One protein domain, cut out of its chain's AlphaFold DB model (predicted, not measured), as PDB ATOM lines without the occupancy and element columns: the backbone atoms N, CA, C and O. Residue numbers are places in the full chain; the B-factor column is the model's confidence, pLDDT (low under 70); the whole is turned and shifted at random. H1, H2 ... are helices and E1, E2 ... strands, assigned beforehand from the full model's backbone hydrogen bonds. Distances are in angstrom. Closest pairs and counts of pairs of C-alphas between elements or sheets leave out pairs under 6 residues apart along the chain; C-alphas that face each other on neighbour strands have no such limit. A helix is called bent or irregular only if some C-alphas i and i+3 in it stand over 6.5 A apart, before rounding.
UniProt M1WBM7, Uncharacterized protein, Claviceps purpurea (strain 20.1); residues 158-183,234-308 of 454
ATOM      1  N   TYR A 158      28.115  32.650  -8.319       86.19
ATOM      2  CA  TYR A 158      26.664  32.522  -8.354       86.19
ATOM      3  C   TYR A 158      25.977  33.483  -7.368       86.19
ATOM      4  O   TYR A 158      24.890  34.012  -7.638       86.19
ATOM      5  N   GLY A 159      26.649  33.756  -6.245       89.50
ATOM      6  CA  GLY A 159      26.257  34.749  -5.250       89.50
ATOM      7  C   GLY A 159      27.103  34.683  -3.979       89.50
ATOM      8  O   GLY A 159      28.050  33.898  -3.882       89.50
ATOM      9  N   TRP A 160      26.720  35.509  -3.009       89.62
ATOM     10  CA  TRP A 160      27.361  35.619  -1.702       89.62
ATOM     11  C   TRP A 160      26.374  35.283  -0.590       89.62
ATOM     12  O   TRP A 160      25.160  35.409  -0.754       89.62
ATOM     13  N   ASP A 161      26.922  34.873   0.539       88.50
ATOM     14  CA  ASP A 161      26.206  34.671   1.796       88.50
ATOM     15  C   ASP A 161      26.451  35.856   2.752       88.50
ATOM     16  O   ASP A 161      27.312  36.697   2.509       88.50
ATOM     17  N   SER A 162      25.691  35.918   3.841       83.81
ATOM     18  CA  SER A 162      25.829  36.805   5.004       83.81
ATOM     19  C   SER A 162      27.264  36.952   5.529       83.81
ATOM     20  O   SER A 162      27.645  38.004   6.032       83.81
ATOM     21  N   GLN A 163      28.072  35.895   5.402       83.31
ATOM     22  CA  GLN A 163      29.479  35.851   5.816       83.31
ATOM     23  C   GLN A 163      30.458  36.164   4.671       83.31
ATOM     24  O   GLN A 163      31.615  35.754   4.739       83.31
ATOM     25  N   ASP A 164      29.984  36.787   3.589       84.06
ATOM     26  CA  ASP A 164      30.739  37.085   2.361       84.06
ATOM     27  C   ASP A 164      31.393  35.850   1.708       84.06
ATOM     28  O   ASP A 164      32.312  35.947   0.895       84.06
ATOM     29  N   ARG A 165      30.887  34.653   2.025       89.44
ATOM     30  CA  ARG A 165      31.329  33.396   1.408       89.44
ATOM     31  C   ARG A 165      30.801  33.322  -0.015       89.44
ATOM     32  O   ARG A 165      29.619  33.574  -0.250       89.44
ATOM     33  N   VAL A 166      31.665  32.938  -0.947       91.38
ATOM     34  CA  VAL A 166      31.342  32.917  -2.375       91.38
ATOM     35  C   VAL A 166      30.821  31.541  -2.764       91.38
ATOM     36  O   VAL A 166      31.449  30.523  -2.468       91.38
ATOM     37  N   TYR A 167      29.678  31.510  -3.445       91.88
ATOM     38  CA  TYR A 167      29.084  30.286  -3.970       91.88
ATOM     39  C   TYR A 167      29.398  30.146  -5.454       91.88
ATOM     40  O   TYR A 167      29.143  31.057  -6.243       91.88
ATOM     41  N   TYR A 168      29.914  28.983  -5.831       91.56
ATOM     42  CA  TYR A 168      30.186  28.609  -7.211       91.56
ATOM     43  C   TYR A 168      29.299  27.445  -7.613       91.56
ATOM     44  O   TYR A 168      29.054  26.531  -6.825       91.56
ATOM     45  N   VAL A 169      28.841  27.485  -8.856       90.88
ATOM     46  CA  VAL A 169      28.152  26.369  -9.489       90.88
ATOM     47  C   VAL A 169      28.949  26.034 -10.728       90.88
ATOM     48  O   VAL A 169      29.168  26.912 -11.561       90.88
ATOM     49  N   LEU A 170      29.444  24.805 -10.788       90.06
ATOM     50  CA  LEU A 170      30.209  24.318 -11.930       90.06
ATOM     51  C   LEU A 170      29.270  23.638 -12.937       90.06
ATOM     52  O   LEU A 170      28.080  23.451 -12.664       90.06
ATOM     53  N   ASP A 171      29.798  23.270 -14.105       84.50
ATOM     54  CA  ASP A 171      29.002  22.704 -15.213       84.50
ATOM     55  C   ASP A 171      28.382  21.332 -14.891       84.50
ATOM     56  O   ASP A 171      27.473  20.853 -15.571       84.50
ATOM     57  N   ASP A 172      28.834  20.708 -13.810       80.44
ATOM     58  CA  ASP A 172      28.283  19.484 -13.237       80.44
ATOM     59  C   ASP A 172      27.058  19.707 -12.338       80.44
ATOM     60  O   ASP A 172      26.555  18.760 -11.730       80.44
ATOM     61  N   ASN A 173      26.578  20.952 -12.253       87.81
ATOM     62  CA  ASN A 173      25.493  21.412 -11.388       87.81
ATOM     63  C   ASN A 173      25.749  21.213  -9.885       87.81
ATOM     64  O   ASN A 173      24.801  21.244  -9.093       87.81
ATOM     65  N   ARG A 174      27.007  21.034  -9.463       89.62
ATOM     66  CA  ARG A 174      27.365  20.938  -8.044       89.62
ATOM     67  C   ARG A 174      27.614  22.319  -7.459       89.62
ATOM     68  O   ARG A 174      28.191  23.199  -8.099       89.62
ATOM     69  N   ILE A 175      27.184  22.500  -6.212       91.19
ATOM     70  CA  ILE A 175      27.338  23.758  -5.484       91.19
ATOM     71  C   ILE A 175      28.564  23.667  -4.584       91.19
ATOM     72  O   ILE A 175      28.636  22.846  -3.661       91.19
ATOM     73  N   TYR A 176      29.495  24.578  -4.823       92.12
ATOM     74  CA  TYR A 176      30.700  24.754  -4.039       92.12
ATOM     75  C   TYR A 176      30.658  26.068  -3.273       92.12
ATOM     76  O   TYR A 176      30.086  27.060  -3.726       92.12
ATOM     77  N   ARG A 177      31.302  26.075  -2.110       91.31
ATOM     78  CA  ARG A 177      31.493  27.260  -1.285       91.31
ATOM     79  C   ARG A 177      32.969  27.511  -1.083       91.31
ATOM     80  O   ARG A 177      33.709  26.646  -0.615       91.31
ATOM     81  N   PHE A 178      33.362  28.736  -1.380       90.62
ATOM     82  CA  PHE A 178      34.671  29.260  -1.067       90.62
ATOM     83  C   PHE A 178      34.566  30.193   0.136       90.62
ATOM     84  O   PHE A 178      33.797  31.155   0.141       90.62
ATOM     85  N   THR A 179      35.326  29.875   1.176       88.38
ATOM     86  CA  THR A 179      35.493  30.725   2.352       88.38
ATOM     87  C   THR A 179      36.917  31.250   2.341       88.38
ATOM     88  O   THR A 179      37.860  30.480   2.538       88.38
ATOM     89  N   GLU A 180      37.081  32.549   2.111       80.12
ATOM     90  CA  GLU A 180      38.384  33.199   2.240       80.12
ATOM     91  C   GLU A 180      38.877  33.056   3.683       80.12
ATOM     92  O   GLU A 180      38.145  33.328   4.638       80.12
ATOM     93  N   CYS A 181      40.112  32.584   3.872       71.31
ATOM     94  CA  CYS A 181      40.704  32.640   5.200       71.31
ATOM     95  C   CYS A 181      41.051  34.107   5.473       71.31
ATOM     96  O   CYS A 181      41.725  34.721   4.641       71.31
ATOM     97  N   PRO A 182      40.652  34.677   6.624       62.16
ATOM     98  CA  PRO A 182      41.060  36.028   6.958       62.16
ATOM     99  C   PRO A 182      42.587  36.057   6.997       62.16
ATOM    100  O   PRO A 182      43.222  35.324   7.762       62.16
ATOM    101  N   ILE A 183      43.182  36.875   6.131       58.25
ATOM    102  CA  ILE A 183      44.616  37.133   6.159       58.25
ATOM    103  C   ILE A 183      44.885  37.729   7.538       58.25
ATOM    104  O   ILE A 183      44.460  38.849   7.828       58.25
ATOM    105  N   GLY A 234      44.396  30.390  -0.864       63.25
ATOM    106  CA  GLY A 234      44.339  31.169   0.386       63.25
ATOM    107  C   GLY A 234      43.030  31.042   1.182       63.25
ATOM    108  O   GLY A 234      42.796  31.824   2.100       63.25
ATOM    109  N   GLY A 235      42.183  30.057   0.870       78.25
ATOM    110  CA  GLY A 235      40.883  29.843   1.509       78.25
ATOM    111  C   GLY A 235      40.497  28.368   1.634       78.25
ATOM    112  O   GLY A 235      41.207  27.470   1.167       78.25
ATOM    113  N   LYS A 236      39.359  28.117   2.286       85.38
ATOM    114  CA  LYS A 236      38.734  26.793   2.397       85.38
ATOM    115  C   LYS A 236      37.721  26.603   1.271       85.38
ATOM    116  O   LYS A 236      36.851  27.448   1.069       85.38
ATOM    117  N   TRP A 237      37.841  25.485   0.567       89.19
ATOM    118  CA  TRP A 237      36.912  25.049  -0.470       89.19
ATOM    119  C   TRP A 237      36.085  23.881   0.059       89.19
ATOM    120  O   TRP A 237      36.639  22.940   0.625       89.19
ATOM    121  N   GLU A 238      34.767  23.954  -0.086       89.62
ATOM    122  CA  GLU A 238      33.838  22.953   0.439       89.62
ATOM    123  C   GLU A 238      32.766  22.638  -0.606       89.62
ATOM    124  O   GLU A 238      32.158  23.540  -1.186       89.62
ATOM    125  N   CYS A 239      32.521  21.353  -0.849       89.19
ATOM    126  CA  CYS A 239      31.416  20.892  -1.679       89.19
ATOM    127  C   CYS A 239      30.175  20.749  -0.792       89.19
ATOM    128  O   CYS A 239      30.179  19.953   0.147       89.19
ATOM    129  N   ILE A 240      29.140  21.551  -1.053       87.12
ATOM    130  CA  ILE A 240      27.936  21.592  -0.212       87.12
ATOM    131  C   ILE A 240      26.869  20.648  -0.740       87.12
ATOM    132  O   ILE A 240      26.262  19.924   0.044       87.12
ATOM    133  N   ALA A 241      26.604  20.699  -2.047       85.38
ATOM    134  CA  ALA A 241      25.476  19.989  -2.624       85.38
ATOM    135  C   ALA A 241      25.808  19.398  -3.990       85.38
ATOM    136  O   ALA A 241      26.360  20.067  -4.865       85.38
ATOM    137  N   ILE A 242      25.433  18.134  -4.144       85.50
ATOM    138  CA  ILE A 242      25.645  17.302  -5.327       85.50
ATOM    139  C   ILE A 242      24.310  16.741  -5.790       85.50
ATOM    140  O   ILE A 242      24.005  16.749  -6.977       85.50
ATOM    141  N   THR A 243      23.505  16.250  -4.848       85.88
ATOM    142  CA  THR A 243      22.194  15.677  -5.156       85.88
ATOM    143  C   THR A 243      21.093  16.729  -5.079       85.88
ATOM    144  O   THR A 243      21.203  17.727  -4.365       85.88
ATOM    145  N   LEU A 244      19.979  16.477  -5.772       87.44
ATOM    146  CA  LEU A 244      18.790  17.329  -5.706       87.44
ATOM    147  C   LEU A 244      18.305  17.525  -4.258       87.44
ATOM    148  O   LEU A 244      17.926  18.632  -3.881       87.44
ATOM    149  N   GLN A 245      18.383  16.478  -3.435       88.25
ATOM    150  CA  GLN A 245      18.005  16.526  -2.020       88.25
ATOM    151  C   GLN A 245      18.925  17.455  -1.218       88.25
ATOM    152  O   GLN A 245      18.450  18.284  -0.448       88.25
ATOM    153  N   GLU A 246      20.239  17.377  -1.436       89.50
ATOM    154  CA  GLU A 246      21.207  18.270  -0.786       89.50
ATOM    155  C   GLU A 246      21.023  19.730  -1.218       89.50
ATOM    156  O   GLU A 246      21.146  20.637  -0.396       89.50
ATOM    157  N   VAL A 247      20.674  19.978  -2.486       89.38
ATOM    158  CA  VAL A 247      20.367  21.333  -2.972       89.38
ATOM    159  C   VAL A 247      19.100  21.873  -2.313       89.38
ATOM    160  O   VAL A 247      19.078  23.033  -1.902       89.38
ATOM    161  N   GLN A 248      18.061  21.050  -2.154       90.00
ATOM    162  CA  GLN A 248      16.850  21.432  -1.421       90.00
ATOM    163  C   GLN A 248      17.158  21.759   0.047       90.00
ATOM    164  O   GLN A 248      16.744  22.813   0.526       90.00
ATOM    165  N   LEU A 249      17.968  20.940   0.725       90.12
ATOM    166  CA  LEU A 249      18.419  21.212   2.093       90.12
ATOM    167  C   LEU A 249      19.246  22.504   2.185       90.12
ATOM    168  O   LEU A 249      19.065  23.288   3.113       90.12
ATOM    169  N   CYS A 250      20.113  22.774   1.207       87.56
ATOM    170  CA  CYS A 250      20.873  24.022   1.127       87.56
ATOM    171  C   CYS A 250      19.949  25.240   0.948       87.56
ATOM    172  O   CYS A 250      20.127  26.282   1.573       87.56
ATOM    173  N   ILE A 251      18.898  25.114   0.137       88.88
ATOM    174  CA  ILE A 251      17.880  26.160  -0.009       88.88
ATOM    175  C   ILE A 251      17.128  26.381   1.307       88.88
ATOM    176  O   ILE A 251      16.807  27.523   1.638       88.88
ATOM    177  N   GLU A 252      16.826  25.312   2.042       89.69
ATOM    178  CA  GLU A 252      16.170  25.402   3.343       89.69
ATOM    179  C   GLU A 252      17.056  26.099   4.380       89.69
ATOM    180  O   GLU A 252      16.559  26.963   5.105       89.69
ATOM    181  N   THR A 253      18.360  25.806   4.429       86.69
ATOM    182  CA  THR A 253      19.288  26.499   5.337       86.69
ATOM    183  C   THR A 253      19.401  27.985   4.995       86.69
ATOM    184  O   THR A 253      19.248  28.808   5.894       86.69
ATOM    185  N   LEU A 254      19.514  28.328   3.707       85.19
ATOM    186  CA  LEU A 254      19.509  29.709   3.186       85.19
ATOM    187  C   LEU A 254      18.137  30.408   3.278       85.19
ATOM    188  O   LEU A 254      17.992  31.582   2.934       85.19
ATOM    189  N   SER A 255      17.068  29.690   3.635       81.56
ATOM    190  CA  SER A 255      15.744  30.291   3.854       81.56
ATOM    191  C   SER A 255      15.545  30.774   5.286       81.56
ATOM    192  O   SER A 255      14.681  31.614   5.529       81.56
ATOM    193  N   ARG A 256      16.338  30.244   6.226       83.62
ATOM    194  CA  ARG A 256      16.273  30.613   7.646       83.62
ATOM    195  C   ARG A 256      16.912  31.968   7.911       83.62
ATOM    196  O   ARG A 256      16.565  32.622   8.890       83.62
ATOM    197  N   SER A 257      17.839  32.370   7.059       81.88
ATOM    198  CA  SER A 257      18.518  33.648   7.112       81.88
ATOM    199  C   SER A 257      17.733  34.740   6.378       81.88
ATOM    200  O   SER A 257      16.998  34.497   5.416       81.88
ATOM    201  N   HIS A 258      17.836  35.965   6.896       81.62
ATOM    202  CA  HIS A 258      17.073  37.130   6.437       81.62
ATOM    203  C   HIS A 258      17.892  38.016   5.473       81.62
ATOM    204  O   HIS A 258      17.441  39.088   5.070       81.62
ATOM    205  N   ASP A 259      19.095  37.600   5.080       88.75
ATOM    206  CA  ASP A 259      19.981  38.445   4.288       88.75
ATOM    207  C   ASP A 259      19.567  38.515   2.811       88.75
ATOM    208  O   ASP A 259      19.136  37.541   2.184       88.75
ATOM    209  N   GLU A 260      19.701  39.708   2.225       86.81
ATOM    210  CA  GLU A 260      19.303  39.970   0.838       86.81
ATOM    211  C   GLU A 260      20.162  39.178  -0.158       86.81
ATOM    212  O   GLU A 260      19.651  38.650  -1.147       86.81
ATOM    213  N   ASN A 261      21.457  39.037   0.131       87.19
ATOM    214  CA  ASN A 261      22.393  38.285  -0.704       87.19
ATOM    215  C   ASN A 261      22.000  36.802  -0.785       87.19
ATOM    216  O   ASN A 261      21.919  36.242  -1.881       87.19
ATOM    217  N   GLU A 262      21.637  36.191   0.343       88.19
ATOM    218  CA  GLU A 262      21.160  34.807   0.382       88.19
ATOM    219  C   GLU A 262      19.785  34.659  -0.276       88.19
ATOM    220  O   GLU A 262      19.514  33.655  -0.939       88.19
ATOM    221  N   ARG A 263      18.919  35.676  -0.177       87.94
ATOM    222  CA  ARG A 263      17.654  35.712  -0.919       87.94
ATOM    223  C   ARG A 263      17.886  35.713  -2.430       87.94
ATOM    224  O   ARG A 263      17.213  34.960  -3.142       87.94
ATOM    225  N   ILE A 264      18.825  36.520  -2.925       90.44
ATOM    226  CA  ILE A 264      19.204  36.557  -4.344       90.44
ATOM    227  C   ILE A 264      19.793  35.208  -4.765       90.44
ATOM    228  O   ILE A 264      19.352  34.644  -5.770       90.44
ATOM    229  N   LEU A 265      20.725  34.663  -3.978       89.50
ATOM    230  CA  LEU A 265      21.346  33.361  -4.212       89.50
ATOM    231  C   LEU A 265      20.283  32.260  -4.319       89.50
ATOM    232  O   LEU A 265      20.212  31.551  -5.322       89.50
ATOM    233  N   ARG A 266      19.379  32.180  -3.340       89.38
ATOM    234  CA  ARG A 266      18.265  31.228  -3.313       89.38
ATOM    235  C   ARG A 266      17.376  31.348  -4.544       89.38
ATOM    236  O   ARG A 266      17.009  30.334  -5.134       89.38
ATOM    237  N   ASN A 267      17.004  32.567  -4.925       90.56
ATOM    238  CA  ASN A 267      16.141  32.793  -6.082       90.56
ATOM    239  C   ASN A 267      16.827  32.365  -7.385       90.56
ATOM    240  O   ASN A 267      16.179  31.751  -8.233       90.56
ATOM    241  N   ARG A 268      18.132  32.627  -7.530       90.19
ATOM    242  CA  ARG A 268      18.919  32.154  -8.676       90.19
ATOM    243  C   ARG A 268      18.978  30.626  -8.710       90.19
ATOM    244  O   ARG A 268      18.601  30.052  -9.731       90.19
ATOM    245  N   ILE A 269      19.318  29.979  -7.587       90.69
ATOM    246  CA  ILE A 269      19.416  28.509  -7.479       90.69
ATOM    247  C   ILE A 269      18.072  27.875  -7.854       90.69
ATOM    248  O   ILE A 269      18.019  26.967  -8.682       90.69
ATOM    249  N   LYS A 270      16.966  28.397  -7.303       90.44
ATOM    250  CA  LYS A 270      15.613  27.914  -7.611       90.44
ATOM    251  C   LYS A 270      15.241  28.078  -9.081       90.44
ATOM    252  O   LYS A 270      14.582  27.207  -9.636       90.44
ATOM    253  N   LYS A 271      15.630  29.191  -9.706       91.44
ATOM    254  CA  LYS A 271      15.261  29.504 -11.090       91.44
ATOM    255  C   LYS A 271      16.073  28.711 -12.112       91.44
ATOM    256  O   LYS A 271      15.504  28.286 -13.112       91.44
ATOM    257  N   HIS A 272      17.378  28.550 -11.896       87.19
ATOM    258  CA  HIS A 272      18.269  27.971 -12.903       87.19
ATOM    259  C   HIS A 272      18.704  26.539 -12.577       87.19
ATOM    260  O   HIS A 272      18.700  25.717 -13.483       87.19
ATOM    261  N   LEU A 273      19.035  26.210 -11.322       86.81
ATOM    262  CA  LEU A 273      19.611  24.896 -10.991       86.81
ATOM    263  C   LEU A 273      18.558  23.825 -10.741       86.81
ATOM    264  O   LEU A 273      18.691  22.721 -11.265       86.81
ATOM    265  N   LEU A 274      17.494  24.141  -9.991       88.31
ATOM    266  CA  LEU A 274      16.449  23.151  -9.689       88.31
ATOM    267  C   LEU A 274      15.850  22.513 -10.953       88.31
ATOM    268  O   LEU A 274      15.833  21.286 -11.020       88.31
ATOM    269  N   PRO A 275      15.455  23.273 -11.997       91.94
ATOM    270  CA  PRO A 275      14.867  22.662 -13.189       91.94
ATOM    271  C   PRO A 275      15.841  21.760 -13.957       91.94
ATOM    272  O   PRO A 275      15.414  20.846 -14.662       91.94
ATOM    273  N   ILE A 276      17.147  22.033 -13.874       89.50
ATOM    274  CA  ILE A 276      18.178  21.221 -14.529       89.50
ATOM    275  C   ILE A 276      18.359  19.911 -13.758       89.50
ATOM    276  O   ILE A 276      18.313  18.837 -14.360       89.50
ATOM    277  N   LEU A 277      18.483  19.994 -12.433       88.38
ATOM    278  CA  LEU A 277      18.656  18.832 -11.562       88.38
ATOM    279  C   LEU A 277      17.430  17.911 -11.571       88.38
ATOM    280  O   LEU A 277      17.587  16.698 -11.681       88.38
ATOM    281  N   GLU A 278      16.214  18.466 -11.545       91.00
ATOM    282  CA  GLU A 278      14.968  17.690 -11.650       91.00
ATOM    283  C   GLU A 278      14.932  16.876 -12.950       91.00
ATOM    284  O   GLU A 278      14.678  15.669 -12.936       91.00
ATOM    285  N   LYS A 279      15.280  17.503 -14.082       91.12
ATOM    286  CA  LYS A 279      15.366  16.810 -15.376       91.12
ATOM    287  C   LYS A 279      16.434  15.715 -15.371       91.12
ATOM    288  O   LYS A 279      16.188  14.629 -15.896       91.12
ATOM    289  N   GLN A 280      17.608  15.968 -14.795       85.75
ATOM    290  CA  GLN A 280      18.686  14.976 -14.713       85.75
ATOM    291  C   GLN A 280      18.303  13.775 -13.834       85.75
ATOM    292  O   GLN A 280      18.546  12.620 -14.215       85.75
ATOM    293  N   GLU A 281      17.651  14.013 -12.697       88.88
ATOM    294  CA  GLU A 281      17.178  12.949 -11.813       88.88
ATOM    295  C   GLU A 281      16.050  12.140 -12.465       88.88
ATOM    296  O   GLU A 281      16.081  10.906 -12.434       88.88
ATOM    297  N   GLU A 282      15.108  12.791 -13.153       91.06
ATOM    298  CA  GLU A 282      14.079  12.104 -13.940       91.06
ATOM    299  C   GLU A 282      14.679  11.207 -15.026       91.06
ATOM    300  O   GLU A 282      14.258  10.057 -15.186       91.06
ATOM    301  N   LEU A 283      15.678  11.696 -15.767       88.56
ATOM    302  CA  LEU A 283      16.371  10.910 -16.791       88.56
ATOM    303  C   LEU A 283      17.067   9.694 -16.176       88.56
ATOM    304  O   LEU A 283      16.949   8.577 -16.691       88.56
ATOM    305  N   THR A 284      17.743   9.882 -15.047       86.19
ATOM    306  CA  THR A 284      18.403   8.795 -14.318       86.19
ATOM    307  C   THR A 284      17.388   7.780 -13.800       86.19
ATOM    308  O   THR A 284      17.580   6.570 -13.965       86.19
ATOM    309  N   ARG A 285      16.257   8.243 -13.256       90.12
ATOM    310  CA  ARG A 285      15.147   7.403 -12.790       90.12
ATOM    311  C   ARG A 285      14.540   6.592 -13.931       90.12
ATOM    312  O   ARG A 285      14.360   5.386 -13.782       90.12
ATOM    313  N   ARG A 286      14.303   7.208 -15.094       93.81
ATOM    314  CA  ARG A 286      13.833   6.515 -16.307       93.81
ATOM    315  C   ARG A 286      14.824   5.440 -16.755       93.81
ATOM    316  O   ARG A 286      14.412   4.306 -16.985       93.81
ATOM    317  N   LYS A 287      16.127   5.748 -16.795       91.50
ATOM    318  CA  LYS A 287      17.185   4.771 -17.124       91.50
ATOM    319  C   LYS A 287      17.252   3.614 -16.116       91.50
ATOM    320  O   LYS A 287      17.519   2.484 -16.517       91.50
ATOM    321  N   ARG A 288      17.036   3.867 -14.818       90.94
ATOM    322  CA  ARG A 288      16.996   2.819 -13.777       90.94
ATOM    323  C   ARG A 288      15.782   1.905 -13.951       90.94
ATOM    324  O   ARG A 288      15.956   0.694 -14.010       90.94
ATOM    325  N   ILE A 289      14.592   2.481 -14.134       94.81
ATOM    326  CA  ILE A 289      13.351   1.729 -14.382       94.81
ATOM    327  C   ILE A 289      13.475   0.876 -15.651       94.81
ATOM    328  O   ILE A 289      13.051  -0.276 -15.667       94.81
ATOM    329  N   GLN A 290      14.070   1.419 -16.714       94.62
ATOM    330  CA  GLN A 290      14.287   0.683 -17.957       94.62
ATOM    331  C   GLN A 290      15.221  -0.522 -17.752       94.62
ATOM    332  O   GLN A 290      14.864  -1.635 -18.133       94.62
ATOM    333  N   ARG A 291      16.362  -0.327 -17.076       94.00
ATOM    334  CA  ARG A 291      17.297  -1.416 -16.740       94.00
ATOM    335  C   ARG A 291      16.655  -2.492 -15.865       94.00
ATOM    336  O   ARG A 291      16.862  -3.679 -16.097       94.00
ATOM    337  N   GLU A 292      15.848  -2.096 -14.885       93.44
ATOM    338  CA  GLU A 292      15.112  -3.032 -14.032       93.44
ATOM    339  C   GLU A 292      14.095  -3.848 -14.842       93.44
ATOM    340  O   GLU A 292      14.036  -5.071 -14.717       93.44
ATOM    341  N   ARG A 293      13.341  -3.202 -15.740       95.50
ATOM    342  CA  ARG A 293      12.410  -3.885 -16.652       95.50
ATOM    343  C   ARG A 293      13.124  -4.875 -17.566       95.50
ATOM    344  O   ARG A 293      12.626  -5.982 -17.753       95.50
ATOM    345  N   GLU A 294      14.275  -4.506 -18.116       94.50
ATOM    346  CA  GLU A 294      15.095  -5.390 -18.949       94.50
ATOM    347  C   GLU A 294      15.597  -6.602 -18.159       94.50
ATOM    348  O   GLU A 294      15.456  -7.734 -18.619       94.50
ATOM    349  N   LEU A 295      16.088  -6.393 -16.936       94.88
ATOM    350  CA  LEU A 295      16.530  -7.471 -16.051       94.88
ATOM    351  C   LEU A 295      15.372  -8.407 -15.675       94.88
ATOM    352  O   LEU A 295      15.514  -9.632 -15.725       94.88
ATOM    353  N   LEU A 296      14.197  -7.851 -15.369       94.56
ATOM    354  CA  LEU A 296      12.981  -8.625 -15.118       94.56
ATOM    355  C   LEU A 296      12.536  -9.406 -16.360       94.56
ATOM    356  O   LEU A 296      12.141 -10.566 -16.244       94.56
ATOM    357  N   ASN A 297      12.622  -8.815 -17.553       94.06
ATOM    358  CA  ASN A 297      12.299  -9.493 -18.808       94.06
ATOM    359  C   ASN A 297      13.281 -10.632 -19.108       94.06
ATOM    360  O   ASN A 297      12.844 -11.723 -19.472       94.06
ATOM    361  N   LEU A 298      14.583 -10.434 -18.889       91.44
ATOM    362  CA  LEU A 298      15.594 -11.488 -19.015       91.44
ATOM    363  C   LEU A 298      15.343 -12.628 -18.023       91.44
ATOM    364  O   LEU A 298      15.387 -13.799 -18.406       91.44
ATOM    365  N   SER A 299      14.997 -12.299 -16.776       90.50
ATOM    366  CA  SER A 299      14.596 -13.285 -15.766       90.50
ATOM    367  C   SER A 299      13.354 -14.075 -16.206       90.50
ATOM    368  O   SER A 299      13.341 -15.307 -16.149       90.50
ATOM    369  N   LYS A 300      12.330 -13.402 -16.751       88.62
ATOM    370  CA  LYS A 300      11.137 -14.057 -17.313       88.62
ATOM    371  C   LYS A 300      11.469 -14.954 -18.502       88.62
ATOM    372  O   LYS A 300      10.939 -16.054 -18.567       88.62
ATOM    373  N   LEU A 301      12.355 -14.541 -19.408       85.19
ATOM    374  CA  LEU A 301      12.784 -15.350 -20.556       85.19
ATOM    375  C   LEU A 301      13.590 -16.587 -20.128       85.19
ATOM    376  O   LEU A 301      13.387 -17.677 -20.671       85.19
ATOM    377  N   ALA A 302      14.463 -16.453 -19.126       86.19
ATOM    378  CA  ALA A 302      15.172 -17.582 -18.529       86.19
ATOM    379  C   ALA A 302      14.189 -18.581 -17.893       86.19
ATOM    380  O   ALA A 302      14.277 -19.790 -18.131       86.19
ATOM    381  N   ASN A 303      13.189 -18.070 -17.170       80.56
ATOM    382  CA  ASN A 303      12.118 -18.881 -16.594       80.56
ATOM    383  C   ASN A 303      11.178 -19.470 -17.665       80.56
ATOM    384  O   ASN A 303      10.728 -20.603 -17.508       80.56
ATOM    385  N   ALA A 304      10.955 -18.784 -18.789       78.75
ATOM    386  CA  ALA A 304      10.128 -19.253 -19.903       78.75
ATOM    387  C   ALA A 304      10.738 -20.466 -20.625       78.75
ATOM    388  O   ALA A 304      10.023 -21.374 -21.037       78.75
ATOM    389  N   LYS A 305      12.071 -20.558 -20.725       71.12
ATOM    390  CA  LYS A 305      12.736 -21.780 -21.223       71.12
ATOM    391  C   LYS A 305      12.523 -22.971 -20.281       71.12
ATOM    392  O   LYS A 305      12.433 -24.112 -20.736       71.12
ATOM    393  N   ARG A 306      12.413 -22.718 -18.971       66.38
ATOM    394  CA  ARG A 306      12.087 -23.740 -17.965       66.38
ATOM    395  C   ARG A 306      10.621 -24.158 -18.063       66.38
ATOM    396  O   ARG A 306      10.342 -25.354 -18.051       66.38
ATOM    397  N   SER A 307       9.706 -23.202 -18.232       69.19
ATOM    398  CA  SER A 307       8.278 -23.490 -18.388       69.19
ATOM    399  C   SER A 307       7.940 -24.119 -19.742       69.19
ATOM    400  O   SER A 307       7.083 -24.985 -19.774       69.19
ATOM    401  N   SER A 308       8.659 -23.809 -20.825       72.69
ATOM    402  CA  SER A 308       8.512 -24.476 -22.131       72.69
ATOM    403  C   SER A 308       8.882 -25.962 -22.067       72.69
ATOM    404  O   SER A 308       8.181 -26.799 -22.631       72.69
TER     405      SER A 308
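This is residues 158 to 183 and 234 to 308 of the 454 residues of an uncharacterized protein of Claviceps purpurea (strain 20.1) (UniProt M1WBM7). Picture a small body with one long helical arm: a three-stranded antiparallel sheet, E1 to E3, meets a helical hairpin of H1 and the arm H2a near one end of E3, and from this body the arm H2b sticks out with residues 282 to 308 standing free. Residues 282 to 308 of H2b make much of the length of the whole; the body without these residues spans 42 by 26 by 16 A and has a radius of gyration of 12.2 A, 1.08 times that of a compact globule of as many residues. The printed part has 101 residues, with three named strands and two named helices in the order E1 E2 E3 H1 H2. The sheet's order is E1 - E2 - E3, and the class is mixed, helices and strands. The whole is extended, with a radius of gyration of the C-alphas of 20.9 A and spans of 75, 28 and 21 A.

Start at Tyr 158, the first printed residue; just after it, residues 159 to 160 make a short pairing, antiparallel, with residues 166 to 167 of E1. Find C-alpha 166 at (31.342, 32.917, -2.375), where E1 begins; it runs to residue 169. E2 follows at residues 175 to 180 and is 16.5 A long from first to last C-alpha. After the cut, look for E3 at residues 235 to 241, 18.7 A long. H1 takes residues 244 to 256, from C-alpha 244 at (18.790, 17.329, -5.706), and is 19.0 A long. H2, residues 260 to 308, was assigned as one helix by its hydrogen bonds but is bent: C-alphas 271 and 274 are 6.6 A apart, against about 5 A in a regular helix. Its arm H2a, residues 260 to 271, is 16.4 A long, and its arm H2b, residues 274 to 308, is 49.9 A long and ends with C-alpha 308 at (8.512, -24.476, -22.131).

Begin with the sheet, in which E1 and E3 are edge strands and E2 is the inner strand. E1 and E2 form an antiparallel hairpin at 154 degrees; look for N 168 and O 176, 2.9 A apart and within hydrogen-bond range. E2 and E3 are antiparallel at 159 degrees, with N 177 and O 238 within hydrogen-bond range at 2.8 A. H1 is on the sheet but only grazes it, with its residues 246 to 250; the closest C-alphas of H1 and E3 are those of Val 247 and Ala 241, 5.3 A apart. H1 and H2a form a helical hairpin: they touch, H1 with residues 251 to 255 alone, at a shallow tilt of 27 degrees, opposite ways, and their closest C-alphas, of Leu 254 and Glu 262, are 6.0 A apart. H1 also touches H2b, through residues 244 to 247 of H1 and 274 to 281 of H2b alone, at a shallow tilt of 31 degrees, opposite ways; the closest C-alphas are those of Leu 244 and Leu 277, 6.0 A apart. The two arms stand at a steep tilt of 37 degrees, only just beyond shallow. Neither arm is on the sheet; E1 and H2a are only just apart, with their closest C-alphas at 8.3 A. Every O i to N i+4 pair is within hydrogen-bond range in H1 and H2a, and 30 of 31 are in H2b.

The two C-alphas farthest apart are those of Ile 183 and Ser 308, at 76.8 A. Residues 184 to 233 are cut out and not printed, and C-alphas 183 and 234 are 8.3 A apart across the cut, in the link from E2 to E3. The links E1 to E2, E3 to H1 and H1 to H2 are tight. The mean pLDDT of the printed part is 86.8; look for values under 70 at residues 182 to 183, residue 234 and residues 306 to 307 of this model.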